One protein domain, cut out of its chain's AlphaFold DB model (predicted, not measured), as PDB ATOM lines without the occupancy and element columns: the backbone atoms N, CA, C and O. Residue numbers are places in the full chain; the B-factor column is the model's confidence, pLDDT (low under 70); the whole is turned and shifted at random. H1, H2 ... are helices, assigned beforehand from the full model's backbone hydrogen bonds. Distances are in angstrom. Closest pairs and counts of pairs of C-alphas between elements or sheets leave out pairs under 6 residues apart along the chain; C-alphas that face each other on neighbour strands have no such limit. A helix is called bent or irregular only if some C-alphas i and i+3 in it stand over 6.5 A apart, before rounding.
ATOM      1  N   GLU A  36      17.315 168.745 -27.926       77.25
ATOM      2  CA  GLU A  36      16.473 168.414 -26.773       77.25
ATOM      3  C   GLU A  36      16.653 166.971 -26.264       77.25
ATOM      4  O   GLU A  36      16.723 166.759 -25.053       77.25
ATOM      5  N   MET A  37      16.803 165.969 -27.144       75.94
ATOM      6  CA  MET A  37      17.006 164.577 -26.707       75.94
ATOM      7  C   MET A  37      18.375 164.372 -26.057       75.94
ATOM      8  O   MET A  37      18.456 163.770 -24.988       75.94
ATOM      9  N   LYS A  38      19.443 164.939 -26.635       81.81
ATOM     10  CA  LYS A  38      20.786 164.903 -26.028       81.81
ATOM     11  C   LYS A  38      20.803 165.575 -24.658       81.81
ATOM     12  O   LYS A  38      21.398 165.060 -23.714       81.81
ATOM     13  N   LYS A  39      20.118 166.715 -24.532       85.69
ATOM     14  CA  LYS A  39      19.980 167.442 -23.265       85.69
ATOM     15  C   LYS A  39      19.223 166.619 -22.221       85.69
ATOM     16  O   LYS A  39      19.655 166.574 -21.071       85.69
ATOM     17  N   LYS A  40      18.138 165.942 -22.618       86.94
ATOM     18  CA  LYS A  40      17.371 165.051 -21.740       86.94
ATOM     19  C   LYS A  40      18.204 163.852 -21.279       86.94
ATOM     20  O   LYS A  40      18.299 163.631 -20.078       86.94
ATOM     21  N   LEU A  41      18.875 163.154 -22.198       85.06
ATOM     22  CA  LEU A  41      19.732 162.010 -21.871       85.06
ATOM     23  C   LEU A  41      20.887 162.414 -20.945       85.06
ATOM     24  O   LEU A  41      21.139 161.751 -19.946       85.06
ATOM     25  N   LYS A  42      21.550 163.546 -21.218       88.88
ATOM     26  CA  LYS A  42      22.598 164.078 -20.335       88.88
ATOM     27  C   LYS A  42      22.070 164.370 -18.929       88.88
ATOM     28  O   LYS A  42      22.756 164.086 -17.951       88.88
ATOM     29  N   LYS A  43      20.861 164.931 -18.820       90.81
ATOM     30  CA  LYS A  43      20.216 165.187 -17.528       90.81
ATOM     31  C   LYS A  43      19.932 163.882 -16.781       90.81
ATOM     32  O   LYS A  43      20.328 163.770 -15.629       90.81
ATOM     33  N   GLU A  44      19.329 162.898 -17.444       89.00
ATOM     34  CA  GLU A  44      19.063 161.576 -16.859       89.00
ATOM     35  C   GLU A  44      20.349 160.896 -16.372       89.00
ATOM     36  O   GLU A  44      20.393 160.355 -15.271       89.00
ATOM     37  N   LEU A  45      21.424 160.949 -17.163       88.31
ATOM     38  CA  LEU A  45      22.713 160.367 -16.786       88.31
ATOM     39  C   LEU A  45      23.339 161.076 -15.583       88.31
ATOM     40  O   LEU A  45      23.858 160.411 -14.691       88.31
ATOM     41  N   ASN A  46      23.247 162.405 -15.519       89.25
ATOM     42  CA  ASN A  46      23.706 163.156 -14.351       89.25
ATOM     43  C   ASN A  46      22.908 162.789 -13.093       89.25
ATOM     44  O   ASN A  46      23.514 162.574 -12.048       89.25
ATOM     45  N   GLU A  47      21.584 162.649 -13.194       91.00
ATOM     46  CA  GLU A  47      20.737 162.194 -12.080       91.00
ATOM     47  C   GLU A  47      21.099 160.763 -11.644       91.00
ATOM     48  O   GLU A  47      21.143 160.469 -10.449       91.00
ATOM     49  N   ILE A  48      21.414 159.865 -12.585       89.81
ATOM     50  CA  ILE A  48      21.899 158.508 -12.279       89.81
ATOM     51  C   ILE A  48      23.214 158.563 -11.494       89.81
ATOM     52  O   ILE A  48      23.352 157.860 -10.493       89.81
ATOM     53  N   VAL A  49      24.168 159.393 -11.923       88.56
ATOM     54  CA  VAL A  49      25.471 159.553 -11.258       88.56
ATOM     55  C   VAL A  49      25.310 160.160  -9.862       88.56
ATOM     56  O   VAL A  49      25.911 159.669  -8.904       88.56
ATOM     57  N   GLU A  50      24.469 161.185  -9.720       89.38
ATOM     58  CA  GLU A  50      24.149 161.805  -8.432       89.38
ATOM     59  C   GLU A  50      23.531 160.780  -7.473       89.38
ATOM     60  O   GLU A  50      24.057 160.565  -6.378       89.38
ATOM     61  N   ASN A  51      22.498 160.054  -7.914       89.56
ATOM     62  CA  ASN A  51      21.854 159.006  -7.123       89.56
ATOM     63  C   ASN A  51      22.815 157.864  -6.767       89.56
ATOM     64  O   ASN A  51      22.778 157.350  -5.650       89.56
ATOM     65  N   ALA A  52      23.702 157.466  -7.681       85.00
ATOM     66  CA  ALA A  52      24.729 156.463  -7.410       85.00
ATOM     67  C   ALA A  52      25.690 156.911  -6.296       85.00
ATOM     68  O   ALA A  52      26.036 156.108  -5.426       85.00
ATOM     69  N   SER A  53      26.068 158.193  -6.277       83.81
ATOM     70  CA  SER A  53      26.914 158.756  -5.217       83.81
ATOM     71  C   SER A  53      26.207 158.785  -3.856       83.81
ATOM     72  O   SER A  53      26.803 158.402  -2.846       83.81
ATOM     73  N   VAL A  54      24.917 159.146  -3.829       88.44
ATOM     74  CA  VAL A  54      24.087 159.131  -2.614       88.44
ATOM     75  C   VAL A  54      23.927 157.703  -2.096       88.44
ATOM     76  O   VAL A  54      24.138 157.457  -0.912       88.44
ATOM     77  N   ASN A  55      23.658 156.742  -2.981       88.44
ATOM     78  CA  ASN A  55      23.534 155.331  -2.621       88.44
ATOM     79  C   ASN A  55      24.833 154.764  -2.032       88.44
ATOM     80  O   ASN A  55      24.784 154.006  -1.064       88.44
ATOM     81  N   ALA A  56      25.997 155.128  -2.584       86.56
ATOM     82  CA  ALA A  56      27.286 154.737  -2.015       86.56
ATOM     83  C   ALA A  56      27.448 155.276  -0.586       86.56
ATOM     84  O   ALA A  56      27.821 154.539   0.329       86.56
ATOM     85  N   LEU A  57      27.112 156.551  -0.385       88.44
ATOM     86  CA  LEU A  57      27.198 157.211   0.911       88.44
ATOM     87  C   LEU A  57      26.244 156.587   1.939       88.44
ATOM     88  O   LEU A  57      26.658 156.289   3.058       88.44
ATOM     89  N   ASP A  58      24.992 156.335   1.558       91.12
ATOM     90  CA  ASP A  58      23.984 155.718   2.424       91.12
ATOM     91  C   ASP A  58      24.330 154.260   2.764       91.12
ATOM     92  O   ASP A  58      24.122 153.826   3.903       91.12
ATOM     93  N   ALA A  59      24.926 153.510   1.830       90.62
ATOM     94  CA  ALA A  59      25.437 152.165   2.093       90.62
ATOM     95  C   ALA A  59      26.580 152.187   3.124       90.62
ATOM     96  O   ALA A  59      26.548 151.429   4.098       90.62
ATOM     97  N   PHE A  60      27.543 153.103   2.970       90.06
ATOM     98  CA  PHE A  60      28.640 153.283   3.926       90.06
ATOM     99  C   PHE A  60      28.130 153.705   5.314       90.06
ATOM    100  O   PHE A  60      28.514 153.126   6.335       90.06
ATOM    101  N   ILE A  61      27.205 154.669   5.371       92.75
ATOM    102  CA  ILE A  61      26.550 155.112   6.612       92.75
ATOM    103  C   ILE A  61      25.831 153.948   7.287       92.75
ATOM    104  O   ILE A  61      25.954 153.777   8.501       92.75
ATOM    105  N   SER A  62      25.099 153.139   6.522       93.81
ATOM    106  CA  SER A  62      24.366 151.984   7.044       93.81
ATOM    107  C   SER A  62      25.313 150.953   7.652       93.81
ATOM    108  O   SER A  62      25.072 150.483   8.765       93.81
ATOM    109  N   GLN A  63      26.430 150.662   6.979       95.12
ATOM    110  CA  GLN A  63      27.461 149.757   7.483       95.12
ATOM    111  C   GLN A  63      28.079 150.274   8.789       95.12
ATOM    112  O   GLN A  63      28.149 149.538   9.775       95.12
ATOM    113  N   LYS A  64      28.493 151.546   8.829       93.31
ATOM    114  CA  LYS A  64      29.111 152.155  10.016       93.31
ATOM    115  C   LYS A  64      28.133 152.293  11.181       93.31
ATOM    116  O   LYS A  64      28.508 152.034  12.321       93.31
ATOM    117  N   SER A  65      26.877 152.632  10.899       93.56
ATOM    118  CA  SER A  65      25.814 152.703  11.909       93.56
ATOM    119  C   SER A  65      25.531 151.336  12.516       93.56
ATOM    120  O   SER A  65      25.441 151.220  13.734       93.56
ATOM    121  N   LYS A  66      25.437 150.293  11.682       95.19
ATOM    122  CA  LYS A  66      25.261 148.915  12.149       95.19
ATOM    123  C   LYS A  66      26.427 148.488  13.041       95.19
ATOM    124  O   LYS A  66      26.188 148.084  14.173       95.19
ATOM    125  N   ALA A  67      27.664 148.685  12.583       93.62
ATOM    126  CA  ALA A  67      28.857 148.345  13.356       93.62
ATOM    127  C   ALA A  67      28.934 149.096  14.698       93.62
ATOM    128  O   ALA A  67      29.320 148.513  15.704       93.62
ATOM    129  N   PHE A  68      28.538 150.375  14.741       95.44
ATOM    130  CA  PHE A  68      28.477 151.135  15.994       95.44
ATOM    131  C   PHE A  68      27.408 150.582  16.947       95.44
ATOM    132  O   PHE A  68      27.651 150.482  18.143       95.44
ATOM    133  N   ILE A  69      26.219 150.250  16.436       94.44
ATOM    134  CA  ILE A  69      25.104 149.744  17.252       94.44
ATOM    135  C   ILE A  69      25.397 148.338  17.795       94.44
ATOM    136  O   ILE A  69      24.977 148.019  18.904       94.44
ATOM    137  N   GLU A  70      26.100 147.507  17.024       93.88
ATOM    138  CA  GLU A  70      26.527 146.164  17.434       93.88
ATOM    139  C   GLU A  70      27.701 146.195  18.430       93.88
ATOM    140  O   GLU A  70      27.864 145.261  19.216       93.88
ATOM    141  N   ASP A  71      28.483 147.280  18.460       94.19
ATOM    142  CA  ASP A  71      29.482 147.543  19.499       94.19
ATOM    143  C   ASP A  71      28.781 147.935  20.812       94.19
ATOM    144  O   ASP A  71      28.422 149.093  21.055       94.19
ATOM    145  N   THR A  72      28.589 146.942  21.682       92.06
ATOM    146  CA  THR A  72      27.898 147.096  22.970       92.06
ATOM    147  C   THR A  72      28.560 148.122  23.884       92.06
ATOM    148  O   THR A  72      27.856 148.813  24.620       92.06
ATOM    149  N   ALA A  73      29.886 148.278  23.817       92.94
ATOM    150  CA  ALA A  73      30.600 149.285  24.587       92.94
ATOM    151  C   ALA A  73      30.308 150.688  24.041       92.94
ATOM    152  O   ALA A  73      30.000 151.598  24.811       92.94
ATOM    153  N   ALA A  74      30.340 150.871  22.717       91.56
ATOM    154  CA  ALA A  74      30.032 152.159  22.100       91.56
ATOM    155  C   ALA A  74      28.573 152.582  22.310       91.56
ATOM    156  O   ALA A  74      28.317 153.730  22.682       91.56
ATOM    157  N   LEU A  75      27.629 151.655  22.133       92.38
ATOM    158  CA  LEU A  75      26.219 151.878  22.442       92.38
ATOM    159  C   LEU A  75      26.015 152.161  23.939       92.38
ATOM    160  O   LEU A  75      25.256 153.058  24.300       92.38
ATOM    161  N   GLY A  76      26.722 151.440  24.813       91.00
ATOM    162  CA  GLY A  76      26.709 151.666  26.258       91.00
ATOM    163  C   GLY A  76      27.150 153.080  26.644       91.00
ATOM    164  O   GLY A  76      26.517 153.699  27.495       91.00
ATOM    165  N   GLN A  77      28.162 153.635  25.969       92.94
ATOM    166  CA  GLN A  77      28.607 155.019  26.189       92.94
ATOM    167  C   GLN A  77      27.516 156.049  25.857       92.94
ATOM    168  O   GLN A  77      27.306 156.986  26.620       92.94
ATOM    169  N   VAL A  78      26.760 155.849  24.772       92.50
ATOM    170  CA  VAL A  78      25.615 156.720  24.434       92.50
ATOM    171  C   VAL A  78      24.511 156.612  25.487       92.50
ATOM    172  O   VAL A  78      23.906 157.613  25.854       92.50
ATOM    173  N   LYS A  79      24.266 155.402  26.001       92.06
ATOM    174  CA  LYS A  79      23.268 155.140  27.050       92.06
ATOM    175  C   LYS A  79      23.761 155.478  28.462       92.06
ATOM    176  O   LYS A  79      23.014 155.300  29.422       92.06
ATOM    177  N   THR A  80      25.002 155.930  28.623       86.06
ATOM    178  CA  THR A  80      25.556 156.210  29.951       86.06
ATOM    179  C   THR A  80      24.772 157.348  30.594       86.06
ATOM    180  O   THR A  80      24.522 158.371  29.959       86.06
ATOM    181  N   ASP A  81      24.366 157.152  31.846       79.69
ATOM    182  CA  ASP A  81      23.498 158.044  32.630       79.69
ATOM    183  C   ASP A  81      22.053 158.180  32.116       79.69
ATOM    184  O   ASP A  81      21.246 158.884  32.723       79.69
ATOM    185  N   ALA A  82      21.684 157.473  31.043       81.69
ATOM    186  CA  ALA A  82      20.312 157.375  30.557       81.69
ATOM    187  C   ALA A  82      19.548 156.285  31.320       81.69
ATOM    188  O   ALA A  82      19.051 155.327  30.735       81.69
ATOM    189  N   VAL A  83      19.508 156.415  32.647       74.31
ATOM    190  CA  VAL A  83      18.839 155.469  33.543       74.31
ATOM    191  C   VAL A  83      17.584 156.119  34.096       74.31
ATOM    192  O   VAL A  83      17.628 157.202  34.677       74.31
ATOM    193  N   ILE A  84      16.463 155.431  33.923       77.56
ATOM    194  CA  ILE A  84      15.205 155.760  34.580       77.56
ATOM    195  C   ILE A  84      14.953 154.636  35.569       77.56
ATOM    196  O   ILE A  84      14.795 153.489  35.160       77.56
ATOM    197  N   THR A  85      14.944 154.954  36.856       77.69
ATOM    198  CA  THR A  85      14.604 153.990  37.900       77.69
ATOM    199  C   THR A  85      13.141 154.172  38.253       77.69
ATOM    200  O   THR A  85      12.783 155.192  38.834       77.69
ATOM    201  N   LEU A  86      12.308 153.194  37.900       78.88
ATOM    202  CA  LEU A  86      10.927 153.168  38.365       78.88
ATOM    203  C   LEU A  86      10.866 152.837  39.852       78.88
ATOM    204  O   LEU A  86      11.516 151.904  40.325       78.88
ATOM    205  N   THR A  87      10.031 153.574  40.572       81.31
ATOM    206  CA  THR A  87       9.774 153.361  41.996       81.31
ATOM    207  C   THR A  87       8.372 152.806  42.244       81.31
ATOM    208  O   THR A  87       7.428 153.078  41.499       81.31
ATOM    209  N   ASP A  88       8.203 152.099  43.362       82.12
ATOM    210  CA  ASP A  88       6.898 151.619  43.843       82.12
ATOM    211  C   ASP A  88       5.871 152.756  43.948       82.12
ATOM    212  O   ASP A  88       4.689 152.578  43.655       82.12
ATOM    213  N   THR A  89       6.332 153.953  44.326       83.38
ATOM    214  CA  THR A  89       5.478 155.142  44.463       83.38
ATOM    215  C   THR A  89       4.923 155.589  43.112       83.38
ATOM    216  O   THR A  89       3.738 155.907  43.011       83.38
ATOM    217  N   GLU A  90       5.739 155.576  42.056       82.50
ATOM    218  CA  GLU A  90       5.299 155.944  40.706       82.50
ATOM    219  C   GLU A  90       4.311 154.927  40.134       82.50
ATOM    220  O   GLU A  90       3.282 155.324  39.579       82.50
ATOM    221  N   LEU A  91       4.556 153.622  40.312       82.44
ATOM    222  CA  LEU A  91       3.603 152.599  39.873       82.44
ATOM    223  C   LEU A  91       2.285 152.684  40.651       82.44
ATOM    224  O   LEU A  91       1.218 152.566  40.048       82.44
ATOM    225  N   ALA A  92       2.335 152.913  41.966       84.69
ATOM    226  CA  ALA A  92       1.137 153.094  42.781       84.69
ATOM    227  C   ALA A  92       0.330 154.325  42.339       84.69
ATOM    228  O   ALA A  92      -0.894 154.241  42.210       84.69
ATOM    229  N   ALA A  93       1.002 155.440  42.036       85.75
ATOM    230  CA  ALA A  93       0.362 156.652  41.531       85.75
ATOM    231  C   ALA A  93      -0.303 156.428  40.161       85.75
ATOM    232  O   ALA A  93      -1.457 156.809  39.965       85.75
ATOM    233  N   ARG A  94       0.385 155.761  39.224       86.25
ATOM    234  CA  ARG A  94      -0.177 155.421  37.903       86.25
ATOM    235  C   ARG A  94      -1.339 154.433  38.003       86.25
ATOM    236  O   ARG A  94      -2.378 154.645  37.382       86.25
ATOM    237  N   LYS A  95      -1.229 153.414  38.860       87.69
ATOM    238  CA  LYS A  95      -2.333 152.495  39.173       87.69
ATOM    239  C   LYS A  95      -3.552 153.246  39.713       87.69
ATOM    240  O   LYS A  95      -4.660 153.009  39.241       87.69
ATOM    241  N   ALA A  96      -3.362 154.169  40.657       87.69
ATOM    242  CA  ALA A  96      -4.447 154.990  41.192       87.69
ATOM    243  C   ALA A  96      -5.112 155.851  40.104       87.69
ATOM    244  O   ALA A  96      -6.338 155.920  40.049       87.69
ATOM    245  N   ALA A  97      -4.327 156.441  39.197       87.50
ATOM    246  CA  ALA A  97      -4.853 157.195  38.061       87.50
ATOM    247  C   ALA A  97      -5.699 156.314  37.119       87.50
ATOM    248  O   ALA A  97      -6.819 156.694  36.766       87.50
ATOM    249  N   LEU A  98      -5.236 155.104  36.783       86.81
ATOM    250  CA  LEU A  98      -5.998 154.157  35.959       86.81
ATOM    251  C   LEU A  98      -7.354 153.796  36.582       86.81
ATOM    252  O   LEU A  98      -8.361 153.771  35.879       86.81
ATOM    253  N   LEU A  99      -7.417 153.600  37.902       87.44
ATOM    254  CA  LEU A  99      -8.672 153.275  38.598       87.44
ATOM    255  C   LEU A  99      -9.746 154.368  38.463       87.44
ATOM    256  O   LEU A  99     -10.937 154.072  38.538       87.44
ATOM    257  N   THR A 100      -9.351 155.624  38.236       86.25
ATOM    258  CA  THR A 100     -10.300 156.726  37.989       86.25
ATOM    259  C   THR A 100     -10.845 156.753  36.557       86.25
ATOM    260  O   THR A 100     -11.849 157.407  36.293       86.25
ATOM    261  N   THR A 101     -10.210 156.024  35.633       84.94
ATOM    262  CA  THR A 101     -10.511 156.042  34.187       84.94
ATOM    263  C   THR A 101     -11.295 154.797  33.731       84.94
ATOM    264  O   THR A 101     -11.976 154.788  32.693       84.94
ATOM    265  N   TYR A 102     -11.216 153.712  34.501       87.38
ATOM    266  CA  TYR A 102     -11.773 152.402  34.166       87.38
ATOM    267  C   TYR A 102     -13.073 152.079  34.917       87.38
ATOM    268  O   TYR A 102     -13.466 152.762  35.860       87.38
ATOM    269  N   THR A 103     -13.813 151.081  34.420       85.69
ATOM    270  CA  THR A 103     -15.099 150.677  35.016       85.69
ATOM    271  C   THR A 103     -14.885 149.964  36.353       85.69
ATOM    272  O   THR A 103     -13.799 149.458  36.619       85.69
ATOM    273  N   SER A 104     -15.920 149.845  37.189       80.94
ATOM    274  CA  SER A 104     -15.833 149.111  38.464       80.94
ATOM    275  C   SER A 104     -15.377 147.653  38.295       80.94
ATOM    276  O   SER A 104     -14.616 147.149  39.120       80.94
ATOM    277  N   THR A 105     -15.789 146.990  37.209       82.69
ATOM    278  CA  THR A 105     -15.378 145.619  36.868       82.69
ATOM    279  C   THR A 105     -13.895 145.541  36.499       82.69
ATOM    280  O   THR A 105     -13.191 144.634  36.945       82.69
ATOM    281  N   ASP A 106     -13.394 146.502  35.724       87.25
ATOM    282  CA  ASP A 106     -11.976 146.572  35.350       87.25
ATOM    283  C   ASP A 106     -11.097 146.998  36.532       87.25
ATOM    284  O   ASP A 106      -9.985 146.496  36.700       87.25
ATOM    285  N   ASN A 107     -11.619 147.855  37.411       86.69
ATOM    286  CA  ASN A 107     -10.930 148.326  38.607       86.69
ATOM    287  C   ASN A 107     -10.574 147.186  39.564       86.69
ATOM    288  O   ASN A 107      -9.511 147.229  40.179       86.69
ATOM    289  N   ALA A 108     -11.407 146.146  39.668       84.69
ATOM    290  CA  ALA A 108     -11.082 144.959  40.459       84.69
ATOM    291  C   ALA A 108      -9.838 144.234  39.912       84.69
ATOM    292  O   ALA A 108      -8.946 143.863  40.677       84.69
ATOM    293  N   LYS A 109      -9.741 144.097  38.583       86.81
ATOM    294  CA  LYS A 109      -8.584 143.484  37.919       86.81
ATOM    295  C   LYS A 109      -7.332 144.343  38.072       86.81
ATOM    296  O   LYS A 109      -6.298 143.833  38.491       86.81
ATOM    297  N   ILE A 110      -7.435 145.651  37.828       85.94
ATOM    298  CA  ILE A 110      -6.330 146.602  38.021       85.94
ATOM    299  C   ILE A 110      -5.852 146.577  39.480       85.94
ATOM    300  O   ILE A 110      -4.650 146.531  39.736       85.94
ATOM    301  N   ASN A 111      -6.769 146.522  40.455       86.62
ATOM    302  CA  ASN A 111      -6.424 146.437  41.874       86.62
ATOM    303  C   ASN A 111      -5.651 145.170  42.247       86.62
ATOM    304  O   ASN A 111      -4.788 145.251  43.122       86.62
ATOM    305  N   SER A 112      -5.889 144.047  41.567       85.06
ATOM    306  CA  SER A 112      -5.143 142.804  41.798       85.06
ATOM    307  C   SER A 112      -3.676 142.851  41.344       85.06
ATOM    308  O   SER A 112      -2.880 142.026  41.788       85.06
ATOM    309  N   VAL A 113      -3.276 143.833  40.521       83.38
ATOM    310  CA  VAL A 113      -1.878 143.982  40.079       83.38
ATOM    311  C   VAL A 113      -0.995 144.444  41.236       83.38
ATOM    312  O   VAL A 113      -1.183 145.536  41.784       83.38
ATOM    313  N   VAL A 114       0.002 143.636  41.594       81.31
ATOM    314  CA  VAL A 114       1.009 143.982  42.607       81.31
ATOM    315  C   VAL A 114       2.022 144.964  42.010       81.31
ATOM    316  O   VAL A 114       2.608 144.707  40.961       81.31
ATOM    317  N   VAL A 115       2.250 146.092  42.685       75.62
ATOM    318  CA  VAL A 115       3.069 147.225  42.198       75.62
ATOM    319  C   VAL A 115       4.240 147.559  43.134       75.62
ATOM    320  O   VAL A 115       4.570 148.719  43.342       75.62
ATOM    321  N   THR A 116       4.832 146.535  43.744       73.38
ATOM    322  CA  THR A 116       5.970 146.662  44.667       73.38
ATOM    323  C   THR A 116       7.300 146.324  43.989       73.38
ATOM    324  O   THR A 116       7.313 145.741  42.904       73.38
ATOM    325  N   ALA A 117       8.419 146.604  44.665       60.00
ATOM    326  CA  ALA A 117       9.779 146.427  44.149       60.00
ATOM    327  C   ALA A 117      10.105 145.011  43.634       60.00
ATOM    328  O   ALA A 117      10.947 144.837  42.756       60.00
ATOM    329  N   ALA A 118       9.432 143.992  44.174       62.38
ATOM    330  CA  ALA A 118       9.610 142.590  43.798       62.38
ATOM    331  C   ALA A 118       8.565 142.091  42.785       62.38
ATOM    332  O   ALA A 118       8.485 140.890  42.536       62.38
ATOM    333  N   SER A 119       7.718 142.972  42.242       79.50
ATOM    334  CA  SER A 119       6.626 142.547  41.376       79.50
ATOM    335  C   SER A 119       7.056 142.364  39.921       79.50
ATOM    336  O   SER A 119       7.895 143.092  39.374       79.50
ATOM    337  N   ASP A 120       6.399 141.417  39.250       81.12
ATOM    338  CA  ASP A 120       6.530 141.226  37.804       81.12
ATOM    339  C   ASP A 120       6.125 142.485  37.027       81.12
ATOM    340  O   ASP A 120       6.634 142.734  35.932       81.12
ATOM    341  N   CYS A 121       5.245 143.312  37.606       82.25
ATOM    342  CA  CYS A 121       4.827 144.582  37.023       82.25
ATOM    343  C   CYS A 121       5.985 145.574  36.953       82.25
ATOM    344  O   CYS A 121       6.251 146.095  35.868       82.25
ATOM    345  N   LEU A 122       6.721 145.774  38.053       82.81
ATOM    346  CA  LEU A 122       7.881 146.664  38.057       82.81
ATOM    347  C   LEU A 122       8.959 146.165  37.093       82.81
ATOM    348  O   LEU A 122       9.429 146.919  36.244       82.81
ATOM    349  N   THR A 123       9.290 144.873  37.164       85.06
ATOM    350  CA  THR A 123      10.313 144.265  36.299       85.06
ATOM    351  C   THR A 123       9.951 144.392  34.815       85.06
ATOM    352  O   THR A 123      10.804 144.706  33.984       85.06
ATOM    353  N   THR A 124       8.685 144.165  34.460       87.06
ATOM    354  CA  THR A 124       8.211 144.267  33.071       87.06
ATOM    355  C   THR A 124       8.177 145.716  32.596       87.06
ATOM    356  O   THR A 124       8.602 145.997  31.474       87.06
ATOM    357  N   ALA A 125       7.719 146.643  33.440       84.31
ATOM    358  CA  ALA A 125       7.682 148.064  33.113       84.31
ATOM    359  C   ALA A 125       9.100 148.612  32.905       84.31
ATOM    360  O   ALA A 125       9.355 149.279  31.902       84.31
ATOM    361  N   GLN A 126      10.039 148.246  33.781       86.00
ATOM    362  CA  GLN A 126      11.442 148.634  33.660       86.00
ATOM    363  C   GLN A 126      12.054 148.108  32.357       86.00
ATOM    364  O   GLN A 126      12.609 148.887  31.590       86.00
ATOM    365  N   LYS A 127      11.845 146.825  32.022       88.69
ATOM    366  CA  LYS A 127      12.304 146.253  30.741       88.69
ATOM    367  C   LYS A 127      11.754 146.999  29.525       88.69
ATOM    368  O   LYS A 127      12.473 147.181  28.545       88.69
ATOM    369  N   LYS A 128      10.484 147.422  29.560       87.25
ATOM    370  CA  LYS A 128       9.893 148.211  28.471       87.25
ATOM    371  C   LYS A 128      10.526 149.598  28.359       87.25
ATOM    372  O   LYS A 128      10.765 150.051  27.241       87.25
ATOM    373  N   ILE A 129      10.817 150.251  29.484       86.81
ATOM    374  CA  ILE A 129      11.525 151.537  29.504       86.81
ATOM    375  C   ILE A 129      12.942 151.376  28.955       86.81
ATOM    376  O   ILE A 129      13.322 152.116  28.051       86.81
ATOM    377  N   ASP A 130      13.687 150.372  29.412       87.69
ATOM    378  CA  ASP A 130      15.045 150.095  28.938       87.69
ATOM    379  C   ASP A 130      15.061 149.824  27.422       87.69
ATOM    380  O   ASP A 130      15.918 150.335  26.697       87.69
ATOM    381  N   ALA A 131      14.071 149.080  26.915       89.31
ATOM    382  CA  ALA A 131      13.905 148.834  25.484       89.31
ATOM    383  C   ALA A 131      13.564 150.114  24.698       89.31
ATOM    384  O   ALA A 131      14.059 150.298  23.584       89.31
ATOM    385  N   ALA A 132      12.747 151.006  25.263       88.75
ATOM    386  CA  ALA A 132      12.423 152.293  24.651       88.75
ATOM    387  C   ALA A 132      13.647 153.223  24.600       88.75
ATOM    388  O   ALA A 132      13.926 153.797  23.547       88.75
ATOM    389  N   ILE A 133      14.423 153.301  25.688       90.44
ATOM    390  CA  ILE A 133      15.703 154.023  25.743       90.44
ATOM    391  C   ILE A 133      16.663 153.468  24.690       90.44
ATOM    392  O   ILE A 133      17.299 154.226  23.963       90.44
ATOM    393  N   GLU A 134      16.763 152.143  24.571       91.50
ATOM    394  CA  GLU A 134      17.628 151.519  23.578       91.50
ATOM    395  C   GLU A 134      17.189 151.814  22.138       91.50
ATOM    396  O   GLU A 134      18.038 152.069  21.280       91.50
ATOM    397  N   LYS A 135      15.882 151.793  21.862       91.94
ATOM    398  CA  LYS A 135      15.345 152.146  20.545       91.94
ATOM    399  C   LYS A 135      15.675 153.597  20.192       91.94
ATOM    400  O   LYS A 135      16.239 153.832  19.126       91.94
ATOM    401  N   GLU A 136      15.401 154.531  21.100       92.50
ATOM    402  CA  GLU A 136      15.706 155.950  20.900       92.50
ATOM    403  C   GLU A 136      17.211 156.165  20.692       92.50
ATOM    404  O   GLU A 136      17.627 156.841  19.752       92.50
ATOM    405  N   ALA A 137      18.055 155.526  21.509       92.88
ATOM    406  CA  ALA A 137      19.505 155.613  21.372       92.88
ATOM    407  C   ALA A 137      19.970 155.164  19.977       92.88
ATOM    408  O   ALA A 137      20.775 155.845  19.342       92.88
ATOM    409  N   LYS A 138      19.436 154.046  19.461       94.62
ATOM    410  CA  LYS A 138      19.749 153.547  18.111       94.62
ATOM    411  C   LYS A 138      19.320 154.530  17.019       94.62
ATOM    412  O   LYS A 138      20.043 154.683  16.036       94.62
ATOM    413  N   GLU A 139      18.171 155.181  17.169       94.50
ATOM    414  CA  GLU A 139      17.684 156.189  16.218       94.50
ATOM    415  C   GLU A 139      18.560 157.451  16.234       94.50
ATOM    416  O   GLU A 139      19.019 157.894  15.179       94.50
ATOM    417  N   ILE A 140      18.896 157.960  17.423       93.75
ATOM    418  CA  ILE A 140      19.822 159.087  17.604       93.75
ATOM    419  C   ILE A 140      21.182 158.781  16.965       93.75
ATOM    420  O   ILE A 140      21.699 159.592  16.196       93.75
ATOM    421  N   ILE A 141      21.749 157.599  17.226       95.31
ATOM    422  CA  ILE A 141      23.041 157.172  16.668       95.31
ATOM    423  C   ILE A 141      23.010 157.176  15.137       95.31
ATOM    424  O   ILE A 141      23.899 157.759  14.515       95.31
ATOM    425  N   LYS A 142      21.986 156.565  14.520       96.25
ATOM    426  CA  LYS A 142      21.838 156.536  13.053       96.25
ATOM    427  C   LYS A 142      21.803 157.946  12.472       96.25
ATOM    428  O   LYS A 142      22.500 158.228  11.496       96.25
ATOM    429  N   ASN A 143      21.038 158.839  13.095       94.94
ATOM    430  CA  ASN A 143      20.899 160.218  12.640       94.94
ATOM    431  C   ASN A 143      22.215 160.996  12.765       94.94
ATOM    432  O   ASN A 143      22.613 161.684  11.823       94.94
ATOM    433  N   LEU A 144      22.929 160.855  13.887       95.50
ATOM    434  CA  LEU A 144      24.204 161.539  14.113       95.50
ATOM    435  C   LEU A 144      25.313 161.030  13.188       95.50
ATOM    436  O   LEU A 144      26.040 161.845  12.619       95.50
ATOM    437  N   ILE A 145      25.438 159.711  13.004       95.62
ATOM    438  CA  ILE A 145      26.418 159.125  12.074       95.62
ATOM    439  C   ILE A 145      26.129 159.595  10.650       95.62
ATOM    440  O   ILE A 145      27.038 160.080   9.975       95.62
ATOM    441  N   SER A 146      24.867 159.503  10.218       94.00
ATOM    442  CA  SER A 146      24.440 159.951   8.892       94.00
ATOM    443  C   SER A 146      24.803 161.412   8.659       94.00
ATOM    444  O   SER A 146      25.515 161.722   7.706       94.00
ATOM    445  N   LYS A 147      24.416 162.302   9.582       93.88
ATOM    446  CA  LYS A 147      24.727 163.732   9.500       93.88
ATOM    447  C   LYS A 147      26.232 163.983   9.401       93.88
ATOM    448  O   LYS A 147      26.683 164.628   8.461       93.88
ATOM    449  N   LYS A 148      27.026 163.425  10.319       94.31
ATOM    450  CA  LYS A 148      28.478 163.671  10.374       94.31
ATOM    451  C   LYS A 148      29.220 163.161   9.140       94.31
ATOM    452  O   LYS A 148      30.181 163.795   8.709       94.31
ATOM    453  N   ILE A 149      28.799 162.027   8.583       91.44
ATOM    454  CA  ILE A 149      29.395 161.487   7.358       91.44
ATOM    455  C   ILE A 149      28.952 162.312   6.142       91.44
ATOM    456  O   ILE A 149      29.803 162.675   5.330       91.44
ATOM    457  N   LYS A 150      27.665 162.669   6.033       92.44
ATOM    458  CA  LYS A 150      27.146 163.492   4.926       92.44
ATOM    459  C   LYS A 150      27.806 164.868   4.883       92.44
ATOM    460  O   LYS A 150      28.304 165.246   3.824       92.44
ATOM    461  N   ASP A 151      27.918 165.544   6.025       91.44
ATOM    462  CA  ASP A 151      28.563 166.859   6.135       91.44
ATOM    463  C   ASP A 151      30.028 166.833   5.664       91.44
ATOM    464  O   ASP A 151      30.520 167.802   5.088       91.44
ATOM    465  N   LYS A 152      30.738 165.716   5.878       90.19
ATOM    466  CA  LYS A 152      32.148 165.568   5.485       90.19
ATOM    467  C   LYS A 152      32.349 165.091   4.049       90.19
ATOM    468  O   LYS A 152      33.315 165.506   3.414       90.19
ATOM    469  N   ALA A 153      31.508 164.183   3.558       90.00
ATOM    470  CA  ALA A 153      31.812 163.411   2.355       90.00
ATOM    471  C   ALA A 153      30.862 163.666   1.176       90.00
ATOM    472  O   ALA A 153      31.280 163.460   0.042       90.00
ATOM    473  N   SER A 154      29.633 164.156   1.393       85.44
ATOM    474  CA  SER A 154      28.584 164.179   0.355       85.44
ATOM    475  C   SER A 154      29.014 164.897  -0.930       85.44
ATOM    476  O   SER A 154      29.027 164.293  -2.001       85.44
ATOM    477  N   SER A 155      29.452 166.155  -0.826       88.00
ATOM    478  CA  SER A 155      29.873 166.942  -1.999       88.00
ATOM    479  C   SER A 155      31.135 166.382  -2.674       88.00
ATOM    480  O   SER A 155      31.278 166.451  -3.895       88.00
ATOM    481  N   LEU A 156      32.049 165.793  -1.897       91.38
ATOM    482  CA  LEU A 156      33.292 165.228  -2.425       91.38
ATOM    483  C   LEU A 156      33.045 163.917  -3.178       91.38
ATOM    484  O   LEU A 156      33.655 163.703  -4.223       91.38
ATOM    485  N   CYS A 157      32.139 163.073  -2.683       86.62
ATOM    486  CA  CYS A 157      31.740 161.835  -3.347       86.62
ATOM    487  C   CYS A 157      30.983 162.106  -4.648       86.62
ATOM    488  O   CYS A 157      31.263 161.462  -5.655       86.62
ATOM    489  N   GLU A 158      30.074 163.083  -4.655       87.44
ATOM    490  CA  GLU A 158      29.354 163.490  -5.865       87.44
ATOM    491  C   GLU A 158      30.319 164.010  -6.941       87.44
ATOM    492  O   GLU A 158      30.245 163.612  -8.105       87.44
ATOM    493  N   LYS A 159      31.280 164.858  -6.547       90.50
ATOM    494  CA  LYS A 159      32.307 165.378  -7.457       90.50
ATOM    495  C   LYS A 159      33.171 164.260  -8.043       90.50
ATOM    496  O   LYS A 159      33.448 164.280  -9.241       90.50
ATOM    497  N   GLU A 160      33.592 163.302  -7.219       92.06
ATOM    498  CA  GLU A 160      34.402 162.166  -7.671       92.06
ATOM    499  C   GLU A 160      33.613 161.268  -8.636       92.06
ATOM    500  O   GLU A 160      34.101 160.948  -9.718       92.06
ATOM    501  N   ALA A 161      32.356 160.950  -8.310       84.94
ATOM    502  CA  ALA A 161      31.472 160.161  -9.165       84.94
ATOM    503  C   ALA A 161      31.252 160.817 -10.538       84.94
ATOM    504  O   ALA A 161      31.355 160.151 -11.574       84.94
ATOM    505  N   LYS A 162      31.004 162.135 -10.559       90.44
ATOM    506  CA  LYS A 162      30.876 162.924 -11.795       90.44
ATOM    507  C   LYS A 162      32.169 162.906 -12.599       90.44
ATOM    508  O   LYS A 162      32.143 162.584 -13.780       90.44
ATOM    509  N   SER A 163      33.309 163.169 -11.962       91.62
ATOM    510  CA  SER A 163      34.606 163.183 -12.649       91.62
ATOM    511  C   SER A 163      34.964 161.820 -13.247       91.62
ATOM    512  O   SER A 163      35.503 161.750 -14.350       91.62
ATOM    513  N   ALA A 164      34.664 160.729 -12.541       85.69
ATOM    514  CA  ALA A 164      34.964 159.378 -13.000       85.69
ATOM    515  C   ALA A 164      34.103 158.938 -14.193       85.69
ATOM    516  O   ALA A 164      34.542 158.113 -15.002       85.69
ATOM    517  N   THR A 165      32.884 159.465 -14.302       89.12
ATOM    518  CA  THR A 165      31.906 159.083 -15.330       89.12
ATOM    519  C   THR A 165      31.768 160.092 -16.466       89.12
ATOM    520  O   THR A 165      31.174 159.746 -17.480       89.12
ATOM    521  N   ASP A 166      32.369 161.282 -16.367       91.25
ATOM    522  CA  ASP A 166      32.227 162.377 -17.343       91.25
ATOM    523  C   ASP A 166      32.480 161.928 -18.793       91.25
ATOM    524  O   ASP A 166      31.662 162.160 -19.683       91.25
ATOM    525  N   LYS A 167      33.564 161.174 -19.023       87.62
ATOM    526  CA  LYS A 167      33.890 160.631 -20.350       87.62
ATOM    527  C   LYS A 167      32.859 159.613 -20.846       87.62
ATOM    528  O   LYS A 167      32.543 159.596 -22.032       87.62
ATOM    529  N   ASP A 168      32.346 158.764 -19.961       88.44
ATOM    530  CA  ASP A 168      31.381 157.720 -20.320       88.44
ATOM    531  C   ASP A 168      30.003 158.331 -20.609       88.44
ATOM    532  O   ASP A 168      29.353 157.956 -21.585       88.44
ATOM    533  N   VAL A 169      29.605 159.344 -19.833       87.19
ATOM    534  CA  VAL A 169      28.408 160.161 -20.073       87.19
ATOM    535  C   VAL A 169      28.525 160.906 -21.401       87.19
ATOM    536  O   VAL A 169      27.607 160.834 -22.215       87.19
ATOM    537  N   TYR A 170      29.651 161.581 -21.658       87.88
ATOM    538  CA  TYR A 170      29.897 162.268 -22.928       87.88
ATOM    539  C   TYR A 170      29.797 161.306 -24.113       87.88
ATOM    540  O   TYR A 170      29.078 161.580 -25.072       87.88
ATOM    541  N   ASN A 171      30.460 160.149 -24.024       83.19
ATOM    542  CA  ASN A 171      30.437 159.154 -25.087       83.19
ATOM    543  C   ASN A 171      29.025 158.620 -25.340       83.19
ATOM    544  O   ASN A 171      28.624 158.511 -26.495       83.19
ATOM    545  N   LEU A 172      28.253 158.334 -24.290       84.00
ATOM    546  CA  LEU A 172      26.881 157.856 -24.443       84.00
ATOM    547  C   LEU A 172      25.961 158.928 -25.048       84.00
ATOM    548  O   LEU A 172      25.112 158.607 -25.872       84.00
ATOM    549  N   VAL A 173      26.149 160.203 -24.701       85.00
ATOM    550  CA  VAL A 173      25.352 161.313 -25.257       85.00
ATOM    551  C   VAL A 173      25.724 161.622 -26.713       85.00
ATOM    552  O   VAL A 173      24.843 161.903 -27.527       85.00
ATOM    553  N   GLU A 174      27.011 161.585 -27.067       82.94
ATOM    554  CA  GLU A 174      27.483 161.973 -28.405       82.94
ATOM    555  C   GLU A 174      27.524 160.825 -29.413       82.94
ATOM    556  O   GLU A 174      27.295 161.034 -30.613       82.94
ATOM    557  N   HIS A 175      27.814 159.614 -28.945       81.12
ATOM    558  CA  HIS A 175      28.020 158.426 -29.774       81.12
ATOM    559  C   HIS A 175      26.995 157.319 -29.521       81.12
ATOM    560  O   HIS A 175      26.996 156.344 -30.266       81.12
ATOM    561  N   GLY A 176      26.099 157.486 -28.541       73.38
ATOM    562  CA  GLY A 176      25.076 156.499 -28.210       73.38
ATOM    563  C   GLY A 176      25.630 155.148 -27.788       73.38
ATOM    564  O   GLY A 176      26.822 154.962 -27.548       73.38
ATOM    565  N   SER A 177      24.722 154.186 -27.685       77.31
ATOM    566  CA  SER A 177      25.038 152.785 -27.444       77.31
ATOM    567  C   SER A 177      23.996 151.919 -28.141       77.31
ATOM    568  O   SER A 177      22.820 152.276 -28.184       77.31
ATOM    569  N   ASN A 178      24.422 150.756 -28.636       74.81
ATOM    570  CA  ASN A 178      23.504 149.723 -29.123       74.81
ATOM    571  C   ASN A 178      22.672 149.109 -27.982       74.81
ATOM    572  O   ASN A 178      21.650 148.481 -28.233       74.81
ATOM    573  N   ASP A 179      23.113 149.303 -26.737       81.50
ATOM    574  CA  ASP A 179      22.405 148.940 -25.515       81.50
ATOM    575  C   ASP A 179      22.566 150.081 -24.496       81.50
ATOM    576  O   ASP A 179      23.574 150.190 -23.785       81.50
ATOM    577  N   GLU A 180      21.610 151.011 -24.509       78.69
ATOM    578  CA  GLU A 180      21.613 152.200 -23.651       78.69
ATOM    579  C   GLU A 180      21.471 151.840 -22.167       78.69
ATOM    580  O   GLU A 180      22.127 152.454 -21.329       78.69
ATOM    581  N   ASN A 181      20.672 150.820 -21.839       85.06
ATOM    582  CA  ASN A 181      20.445 150.403 -20.455       85.06
ATOM    583  C   ASN A 181      21.720 149.821 -19.846       85.06
ATOM    584  O   ASN A 181      22.148 150.272 -18.787       85.06
ATOM    585  N   THR A 182      22.402 148.924 -20.561       84.94
ATOM    586  CA  THR A 182      23.694 148.392 -20.108       84.94
ATOM    587  C   THR A 182      24.746 149.500 -19.964       84.94
ATOM    588  O   THR A 182      25.589 149.451 -19.066       84.94
ATOM    589  N   ALA A 183      24.724 150.524 -20.823       82.69
ATOM    590  CA  ALA A 183      25.626 151.669 -20.695       82.69
ATOM    591  C   ALA A 183      25.292 152.544 -19.468       82.69
ATOM    592  O   ALA A 183      26.201 152.930 -18.729       82.69
ATOM    593  N   LYS A 184      24.000 152.803 -19.215       84.62
ATOM    594  CA  LYS A 184      23.498 153.490 -18.013       84.62
ATOM    595  C   LYS A 184      23.899 152.747 -16.736       84.62
ATOM    596  O   LYS A 184      24.400 153.378 -15.805       84.62
ATOM    597  N   ASP A 185      23.762 151.424 -16.714       87.62
ATOM    598  CA  ASP A 185      24.144 150.592 -15.569       87.62
ATOM    599  C   ASP A 185      25.652 150.632 -15.306       87.62
ATOM    600  O   ASP A 185      26.068 150.836 -14.167       87.62
ATOM    601  N   LYS A 186      26.492 150.568 -16.347       89.12
ATOM    602  CA  LYS A 186      27.951 150.723 -16.191       89.12
ATOM    603  C   LYS A 186      28.341 152.087 -15.621       89.12
ATOM    604  O   LYS A 186      29.213 152.160 -14.757       89.12
ATOM    605  N   ILE A 187      27.706 153.165 -16.087       86.62
ATOM    606  CA  ILE A 187      27.930 154.522 -15.560       86.62
ATOM    607  C   ILE A 187      27.533 154.580 -14.083       86.62
ATOM    608  O   ILE A 187      28.303 155.077 -13.260       86.62
ATOM    609  N   LYS A 188      26.370 154.024 -13.733       88.81
ATOM    610  CA  LYS A 188      25.881 153.938 -12.353       88.81
ATOM    611  C   LYS A 188      26.845 153.164 -11.452       88.81
ATOM    612  O   LYS A 188      27.220 153.668 -10.396       88.81
ATOM    613  N   GLU A 189      27.259 151.966 -11.859       91.31
ATOM    614  CA  GLU A 189      28.182 151.119 -11.098       91.31
ATOM    615  C   GLU A 189      29.525 151.815 -10.881       91.31
ATOM    616  O   GLU A 189      30.022 151.860  -9.755       91.31
ATOM    617  N   LYS A 190      30.084 152.423 -11.933       89.31
ATOM    618  CA  LYS A 190      31.343 153.167 -11.850       89.31
ATOM    619  C   LYS A 190      31.230 154.376 -10.920       89.31
ATOM    620  O   LYS A 190      32.081 154.552 -10.052       89.31
ATOM    621  N   ALA A 191      30.168 155.176 -11.053       85.50
ATOM    622  CA  ALA A 191      29.892 156.302 -10.157       85.50
ATOM    623  C   ALA A 191      29.802 155.849  -8.693       85.50
ATOM    624  O   ALA A 191      30.420 156.456  -7.819       85.50
ATOM    625  N   GLN A 192      29.068 154.764  -8.431       86.69
ATOM    626  CA  GLN A 192      28.892 154.222  -7.088       86.69
ATOM    627  C   GLN A 192      30.215 153.705  -6.503       86.69
ATOM    628  O   GLN A 192      30.517 153.976  -5.342       86.69
ATOM    629  N   GLN A 193      31.016 152.982  -7.291       90.88
ATOM    630  CA  GLN A 193      32.311 152.452  -6.856       90.88
ATOM    631  C   GLN A 193      33.300 153.566  -6.508       90.88
ATOM    632  O   GLN A 193      33.945 153.505  -5.463       90.88
ATOM    633  N   GLU A 194      33.411 154.596  -7.345       89.12
ATOM    634  CA  GLU A 194      34.339 155.703  -7.093       89.12
ATOM    635  C   GLU A 194      33.872 156.588  -5.929       89.12
ATOM    636  O   GLU A 194      34.683 156.970  -5.084       89.12
ATOM    637  N   ALA A 195      32.562 156.821  -5.789       85.75
ATOM    638  CA  ALA A 195      32.008 157.463  -4.596       85.75
ATOM    639  C   ALA A 195      32.291 156.653  -3.317       85.75
ATOM    640  O   ALA A 195      32.635 157.242  -2.291       85.75
ATOM    641  N   MET A 196      32.189 155.317  -3.376       88.19
ATOM    642  CA  MET A 196      32.493 154.437  -2.241       88.19
ATOM    643  C   MET A 196      33.971 154.528  -1.841       88.19
ATOM    644  O   MET A 196      34.283 154.822  -0.689       88.19
ATOM    645  N   LYS A 197      34.890 154.383  -2.802       90.81
ATOM    646  CA  LYS A 197      36.333 154.553  -2.554       90.81
ATOM    647  C   LYS A 197      36.635 155.923  -1.951       90.81
ATOM    648  O   LYS A 197      37.470 156.050  -1.055       90.81
ATOM    649  N   LYS A 198      35.944 156.965  -2.426       93.06
ATOM    650  CA  LYS A 198      36.132 158.324  -1.930       93.06
ATOM    651  C   LYS A 198      35.680 158.484  -0.484       93.06
ATOM    652  O   LYS A 198      36.433 159.054   0.306       93.06
ATOM    653  N   VAL A 199      34.494 157.987  -0.116       90.25
ATOM    654  CA  VAL A 199      34.032 158.062   1.280       90.25
ATOM    655  C   VAL A 199      34.920 157.231   2.204       90.25
ATOM    656  O   VAL A 199      35.223 157.696   3.296       90.25
ATOM    657  N   GLU A 200      35.417 156.073   1.766       91.38
ATOM    658  CA  GLU A 200      36.368 155.262   2.540       91.38
ATOM    659  C   GLU A 200      37.695 155.993   2.779       91.38
ATOM    660  O   GLU A 200      38.237 155.955   3.884       91.38
ATOM    661  N   ALA A 201      38.195 156.715   1.773       92.00
ATOM    662  CA  ALA A 201      39.406 157.518   1.903       92.00
ATOM    663  C   ALA A 201      39.213 158.733   2.829       92.00
ATOM    664  O   ALA A 201      40.100 159.060   3.618       92.00
ATOM    665  N   ILE A 202      38.058 159.407   2.748       91.06
ATOM    666  CA  ILE A 202      37.727 160.565   3.597       91.06
ATOM    667  C   ILE A 202      37.482 160.120   5.040       91.06
ATOM    668  O   ILE A 202      37.984 160.735   5.978       91.06
ATOM    669  N   ILE A 203      36.703 159.055   5.227       93.88
ATOM    670  CA  ILE A 203      36.328 158.498   6.529       93.88
ATOM    671  C   ILE A 203      37.241 157.311   6.843       93.88
ATOM    672  O   ILE A 203      36.800 156.180   7.069       93.88
ATOM    673  N   ASN A 204      38.541 157.598   6.866       92.31
ATOM    674  CA  ASN A 204      39.559 156.662   7.320       92.31
ATOM    675  C   ASN A 204      39.412 156.359   8.827       92.31
ATOM    676  O   ASN A 204      38.548 156.911   9.512       92.31
ATOM    677  N   ASN A 205      40.260 155.479   9.366       91.62
ATOM    678  CA  ASN A 205      40.165 155.049  10.765       91.62
ATOM    679  C   ASN A 205      40.221 156.214  11.769       91.62
ATOM    680  O   ASN A 205      39.441 156.224  12.722       91.62
ATOM    681  N   ASP A 206      41.066 157.214  11.528       93.75
ATOM    682  CA  ASP A 206      41.213 158.365  12.423       93.75
ATOM    683  C   ASP A 206      39.974 159.263  12.383       93.75
ATOM    684  O   ASP A 206      39.422 159.639  13.420       93.75
ATOM    685  N   GLN A 207      39.470 159.566  11.182       94.25
ATOM    686  CA  GLN A 207      38.235 160.337  11.027       94.25
ATOM    687  C   GLN A 207      37.032 159.586  11.593       94.25
ATOM    688  O   GLN A 207      36.161 160.197  12.216       94.25
ATOM    689  N   TRP A 208      36.994 158.264  11.432       95.31
ATOM    690  CA  TRP A 208      35.967 157.435  12.041       95.31
ATOM    691  C   TRP A 208      36.030 157.482  13.569       95.31
ATOM    692  O   TRP A 208      34.984 157.596  14.199       95.31
ATOM    693  N   LEU A 209      37.219 157.465  14.177       94.75
ATOM    694  CA  LEU A 209      37.366 157.584  15.631       94.75
ATOM    695  C   LEU A 209      36.850 158.934  16.155       94.75
ATOM    696  O   LEU A 209      36.152 158.980  17.172       94.75
ATOM    697  N   ILE A 210      37.128 160.022  15.431       95.44
ATOM    698  CA  ILE A 210      36.601 161.358  15.747       95.44
ATOM    699  C   ILE A 210      35.069 161.357  15.670       95.44
ATOM    700  O   ILE A 210      34.401 161.824  16.593       95.44
ATOM    701  N   ILE A 211      34.499 160.791  14.600       95.25
ATOM    702  CA  ILE A 211      33.043 160.669  14.442       95.25
ATOM    703  C   ILE A 211      32.454 159.816  15.567       95.25
ATOM    704  O   ILE A 211      31.477 160.236  16.180       95.25
ATOM    705  N   LYS A 212      33.062 158.668  15.882       94.94
ATOM    706  CA  LYS A 212      32.629 157.756  16.949       94.94
ATOM    707  C   LYS A 212      32.547 158.489  18.290       94.94
ATOM    708  O   LYS A 212      31.506 158.451  18.938       94.94
ATOM    709  N   THR A 213      33.600 159.219  18.648       95.31
ATOM    710  CA  THR A 213      33.675 159.989  19.901       95.31
ATOM    711  C   THR A 213      32.625 161.101  19.950       95.31
ATOM    712  O   THR A 213      31.945 161.294  20.962       95.31
ATOM    713  N   ALA A 214      32.436 161.814  18.837       95.19
ATOM    714  CA  ALA A 214      31.422 162.856  18.743       95.19
ATOM    715  C   ALA A 214      29.999 162.283  18.840       95.19
ATOM    716  O   ALA A 214      29.160 162.858  19.524       95.19
ATOM    717  N   VAL A 215      29.723 161.135  18.209       96.19
ATOM    718  CA  VAL A 215      28.428 160.434  18.303       96.19
ATOM    719  C   VAL A 215      28.162 159.963  19.729       96.19
ATOM    720  O   VAL A 215      27.036 160.091  20.196       96.19
ATOM    721  N   GLN A 216      29.176 159.467  20.441       95.25
ATOM    722  CA  GLN A 216      29.036 159.097  21.853       95.25
ATOM    723  C   GLN A 216      28.648 160.303  22.713       95.25
ATOM    724  O   GLN A 216      27.690 160.236  23.476       95.25
ATOM    725  N   THR A 217      29.353 161.421  22.536       94.31
ATOM    726  CA  THR A 217      29.146 162.639  23.330       94.31
ATOM    727  C   THR A 217      27.805 163.306  23.014       94.31
ATOM    728  O   THR A 217      26.991 163.537  23.904       94.31
ATOM    729  N   GLU A 218      27.537 163.586  21.739       95.00
ATOM    730  CA  GLU A 218      26.301 164.247  21.304       95.00
ATOM    731  C   GLU A 218      25.084 163.333  21.459       95.00
ATOM    732  O   GLU A 218      24.001 163.804  21.801       95.00
ATOM    733  N   GLY A 219      25.260 162.029  21.237       93.88
ATOM    734  CA  GLY A 219      24.207 161.034  21.404       93.88
ATOM    735  C   GLY A 219      23.760 160.917  22.853       93.88
ATOM    736  O   GLY A 219      22.558 160.897  23.107       93.88
ATOM    737  N   LYS A 220      24.707 160.920  23.800       93.69
ATOM    738  CA  LYS A 220      24.410 160.939  25.237       93.69
ATOM    739  C   LYS A 220      23.569 162.157  25.622       93.69
ATOM    740  O   LYS A 220      22.530 162.017  26.263       93.69
ATOM    741  N   GLU A 221      23.984 163.349  25.199       91.75
ATOM    742  CA  GLU A 221      23.261 164.589  25.505       91.75
ATOM    743  C   GLU A 221      21.870 164.636  24.857       91.75
ATOM    744  O   GLU A 221      20.905 165.080  25.482       91.75
ATOM    745  N   ALA A 222      21.743 164.160  23.617       91.56
ATOM    746  CA  ALA A 222      20.458 164.067  22.933       91.56
ATOM    747  C   ALA A 222      19.515 163.076  23.631       91.56
ATOM    748  O   ALA A 222      18.366 163.412  23.909       91.56
ATOM    749  N   LEU A 223      20.015 161.889  23.990       91.75
ATOM    750  CA  LEU A 223      19.229 160.876  24.686       91.75
ATOM    751  C   LEU A 223      18.755 161.393  26.046       91.75
ATOM    752  O   LEU A 223      17.574 161.278  26.360       91.75
ATOM    753  N   LYS A 224      19.642 162.044  26.810       89.06
ATOM    754  CA  LYS A 224      19.316 162.642  28.111       89.06
ATOM    755  C   LYS A 224      18.179 163.660  28.022       89.06
ATOM    756  O   LYS A 224      17.298 163.660  28.880       89.06
ATOM    757  N   LYS A 225      18.168 164.507  26.987       86.19
ATOM    758  CA  LYS A 225      17.080 165.472  26.745       86.19
ATOM    759  C   LYS A 225      15.756 164.779  26.420       86.19
ATOM    760  O   LYS A 225      14.706 165.256  26.846       86.19
ATOM    761  N   ASN A 226      15.810 163.640  25.733       85.94
ATOM    762  CA  ASN A 226      14.623 162.895  25.322       85.94
ATOM    763  C   ASN A 226      14.074 161.962  26.419       85.94
ATOM    764  O   ASN A 226      12.928 161.537  26.310       85.94
ATOM    765  N   LEU A 227      14.812 161.687  27.505       83.06
ATOM    766  CA  LEU A 227      14.369 160.795  28.596       83.06
ATOM    767  C   LEU A 227      12.992 161.157  29.159       83.06
ATOM    768  O   LEU A 227      12.145 160.286  29.344       83.06
ATOM    769  N   THR A 228      12.734 162.443  29.406       72.25
ATOM    770  CA  THR A 228      11.438 162.883  29.942       72.25
ATOM    771  C   THR A 228      10.300 162.651  28.948       72.25
ATOM    772  O   THR A 228       9.189 162.316  29.356       72.25
ATOM    773  N   GLU A 229      10.557 162.784  27.644       75.12
ATOM    774  CA  GLU A 229       9.577 162.435  26.615       75.12
ATOM    775  C   GLU A 229       9.387 160.923  26.497       75.12
ATOM    776  O   GLU A 229       8.251 160.487  26.357       75.12
ATOM    777  N   ILE A 230      10.449 160.120  26.629       71.62
ATOM    778  CA  ILE A 230      10.373 158.650  26.631       71.62
ATOM    779  C   ILE A 230       9.516 158.133  27.787       71.62
ATOM    780  O   ILE A 230       8.928 157.071  27.643       71.62
ATOM    781  N   ILE A 231       9.416 158.851  28.909       65.81
ATOM    782  CA  ILE A 231       8.508 158.502  30.015       65.81
ATOM    783  C   ILE A 231       7.087 159.011  29.741       65.81
ATOM    784  O   ILE A 231       6.118 158.319  30.028       65.81
ATOM    785  N   LYS A 232       6.938 160.225  29.191       64.31
ATOM    786  CA  LYS A 232       5.625 160.874  29.005       64.31
ATOM    787  C   LYS A 232       4.844 160.394  27.782       64.31
ATOM    788  O   LYS A 232       3.630 160.266  27.869       64.31
ATOM    789  N   LYS A 233       5.506 160.160  26.643       53.19
ATOM    790  CA  LYS A 233       4.880 159.661  25.394       53.19
ATOM    791  C   LYS A 233       4.439 158.208  25.488       53.19
ATOM    792  O   LYS A 233       3.761 157.693  24.608       53.19
ATOM    793  N   ASN A 234       4.862 157.555  26.545       55.06
ATOM    794  CA  ASN A 234       4.803 156.138  26.722       55.06
ATOM    795  C   ASN A 234       3.984 155.925  27.980       55.06
ATOM    796  O   ASN A 234       4.511 155.898  29.089       55.06
ATOM    797  N   ASP A 235       2.701 155.660  27.788       71.56
ATOM    798  CA  ASP A 235       1.882 154.921  28.747       71.56
ATOM    799  C   ASP A 235       2.496 153.540  29.074       71.56
ATOM    800  O   ASP A 235       1.776 152.639  29.446       71.56
ATOM    801  N   LEU A 236       3.803 153.293  28.938       77.88
ATOM    802  CA  LEU A 236       4.429 151.985  29.107       77.88
ATOM    803  C   LEU A 236       4.187 151.422  30.505       77.88
ATOM    804  O   LEU A 236       4.029 150.209  30.637       77.88
ATOM    805  N   ILE A 237       4.126 152.278  31.531       82.12
ATOM    806  CA  ILE A 237       3.750 151.864  32.888       82.12
ATOM    807  C   ILE A 237       2.277 151.433  32.899       82.12
ATOM    808  O   ILE A 237       1.970 150.322  33.326       82.12
ATOM    809  N   ASP A 238       1.383 152.254  32.352       84.81
ATOM    810  CA  ASP A 238      -0.059 151.985  32.325       84.81
ATOM    811  C   ASP A 238      -0.410 150.776  31.467       84.81
ATOM    812  O   ASP A 238      -1.122 149.888  31.909       84.81
ATOM    813  N   GLU A 239       0.144 150.686  30.268       84.75
ATOM    814  CA  GLU A 239       0.063 149.541  29.376       84.75
ATOM    815  C   GLU A 239       0.580 148.282  30.051       84.75
ATOM    816  O   GLU A 239       0.009 147.217  29.848       84.75
ATOM    817  N   THR A 240       1.641 148.365  30.855       86.00
ATOM    818  CA  THR A 240       2.124 147.205  31.612       86.00
ATOM    819  C   THR A 240       1.131 146.802  32.696       86.00
ATOM    820  O   THR A 240       0.788 145.624  32.776       86.00
ATOM    821  N   ILE A 241       0.614 147.758  33.475       85.62
ATOM    822  CA  ILE A 241      -0.415 147.498  34.492       85.62
ATOM    823  C   ILE A 241      -1.662 146.881  33.842       85.62
ATOM    824  O   ILE A 241      -2.144 145.853  34.304       85.62
ATOM    825  N   LEU A 242      -2.148 147.457  32.744       87.75
ATOM    826  CA  LEU A 242      -3.329 147.002  32.008       87.75
ATOM    827  C   LEU A 242      -3.122 145.630  31.355       87.75
ATOM    828  O   LEU A 242      -4.016 144.789  31.415       87.75
ATOM    829  N   THR A 243      -1.934 145.369  30.797       87.81
ATOM    830  CA  THR A 243      -1.585 144.054  30.231       87.81
ATOM    831  C   THR A 243      -1.614 142.978  31.313       87.81
ATOM    832  O   THR A 243      -2.219 141.929  31.112       87.81
ATOM    833  N   ILE A 244      -1.017 143.239  32.481       86.81
ATOM    834  CA  ILE A 244      -1.008 142.285  33.601       86.81
ATOM    835  C   ILE A 244      -2.413 142.125  34.195       86.81
ATOM    836  O   ILE A 244      -2.821 141.013  34.518       86.81
ATOM    837  N   ALA A 245      -3.183 143.212  34.281       85.75
ATOM    838  CA  ALA A 245      -4.581 143.187  34.705       85.75
ATOM    839  C   ALA A 245      -5.516 142.499  33.692       85.75
ATOM    840  O   ALA A 245      -6.679 142.257  34.011       85.75
ATOM    841  N   ASN A 246      -5.048 142.205  32.472       87.06
ATOM    842  CA  ASN A 246      -5.869 141.732  31.359       87.06
ATOM    843  C   ASN A 246      -7.080 142.655  31.092       87.06
ATOM    844  O   ASN A 246      -8.239 142.223  31.033       87.06
TER     845      ASN A 246
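This is residues 36 to 246 of the 251 residues of the protein "Crp32B" of Cotesia chilonis (UniProt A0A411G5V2). One long bent helix, H5, makes the spine of an elongated, bowed helical body: its second arm bundles with H1 and H6 at one end, H7 and the short H2 pack on its first arm, and H3, H4 and H8 cluster at the other end. The printed part has 211 residues with eight named helices, H1 to H8 in order, and no named strand: all helix. It is extended, with a radius of gyration of the C-alphas of 26.2 A and spans of 81 by 40 by 21 A.

Find C-alpha 120 at (6.530, 141.226, 37.804), where H5, residues 120 to 175, begins. By its hydrogen bonds it was assigned as one helix, but it is bent: C-alphas 152 and 155 are 7.9 A apart. Arm H5a, residues 120 to 152, is 47.9 A long; H5b, residues 155 to 175, 29.1 A, is irregular, with C-alphas 164 and 167 7.5 A apart. H1, residues 36 to 70, is 50.5 A, from (16.473, 168.414, -26.773); H6, residues 180 to 202, 32.7 A; H7, residues 205 to 232, 39.5 A, only just irregular, with C-alphas 225 and 228 7.0 A apart. Look for the short H2 at residues 72 to 78, H3 at 88 to 101, H4 at 104 to 112 and H8 at 236 to 245.

H1, H5b and H6 form an up and down bundle, each running against the one before; H5b and H6, a hairpin, touch closest at C-alphas 161 and 191, 4.3 A. H5a touches H7 at a steep tilt of 42 degrees, opposite ways, closest at C-alphas 144 and 215, 6.1 A. H2 touches H7 with C-alphas 78 and 220 at 4.5 A. H8 touches H4, with C-alphas 110 and 245 at 5.1 A, and H3, with C-alphas 94 and 238 at 6.6 A. Every O i to N i+4 pair is within hydrogen-bond range in H1, H2, H5a, H6 and H8; H3 has 8 of 10, H4 4 of 5, H5b 15 of 17, H7 22 of 24.

The farthest C-alphas, Ser 104 and His 175, are 81.6 A apart. The printed part has no cut and no long link. Look for pLDDT under 70 at residues 117 to 118 and 231 to 234.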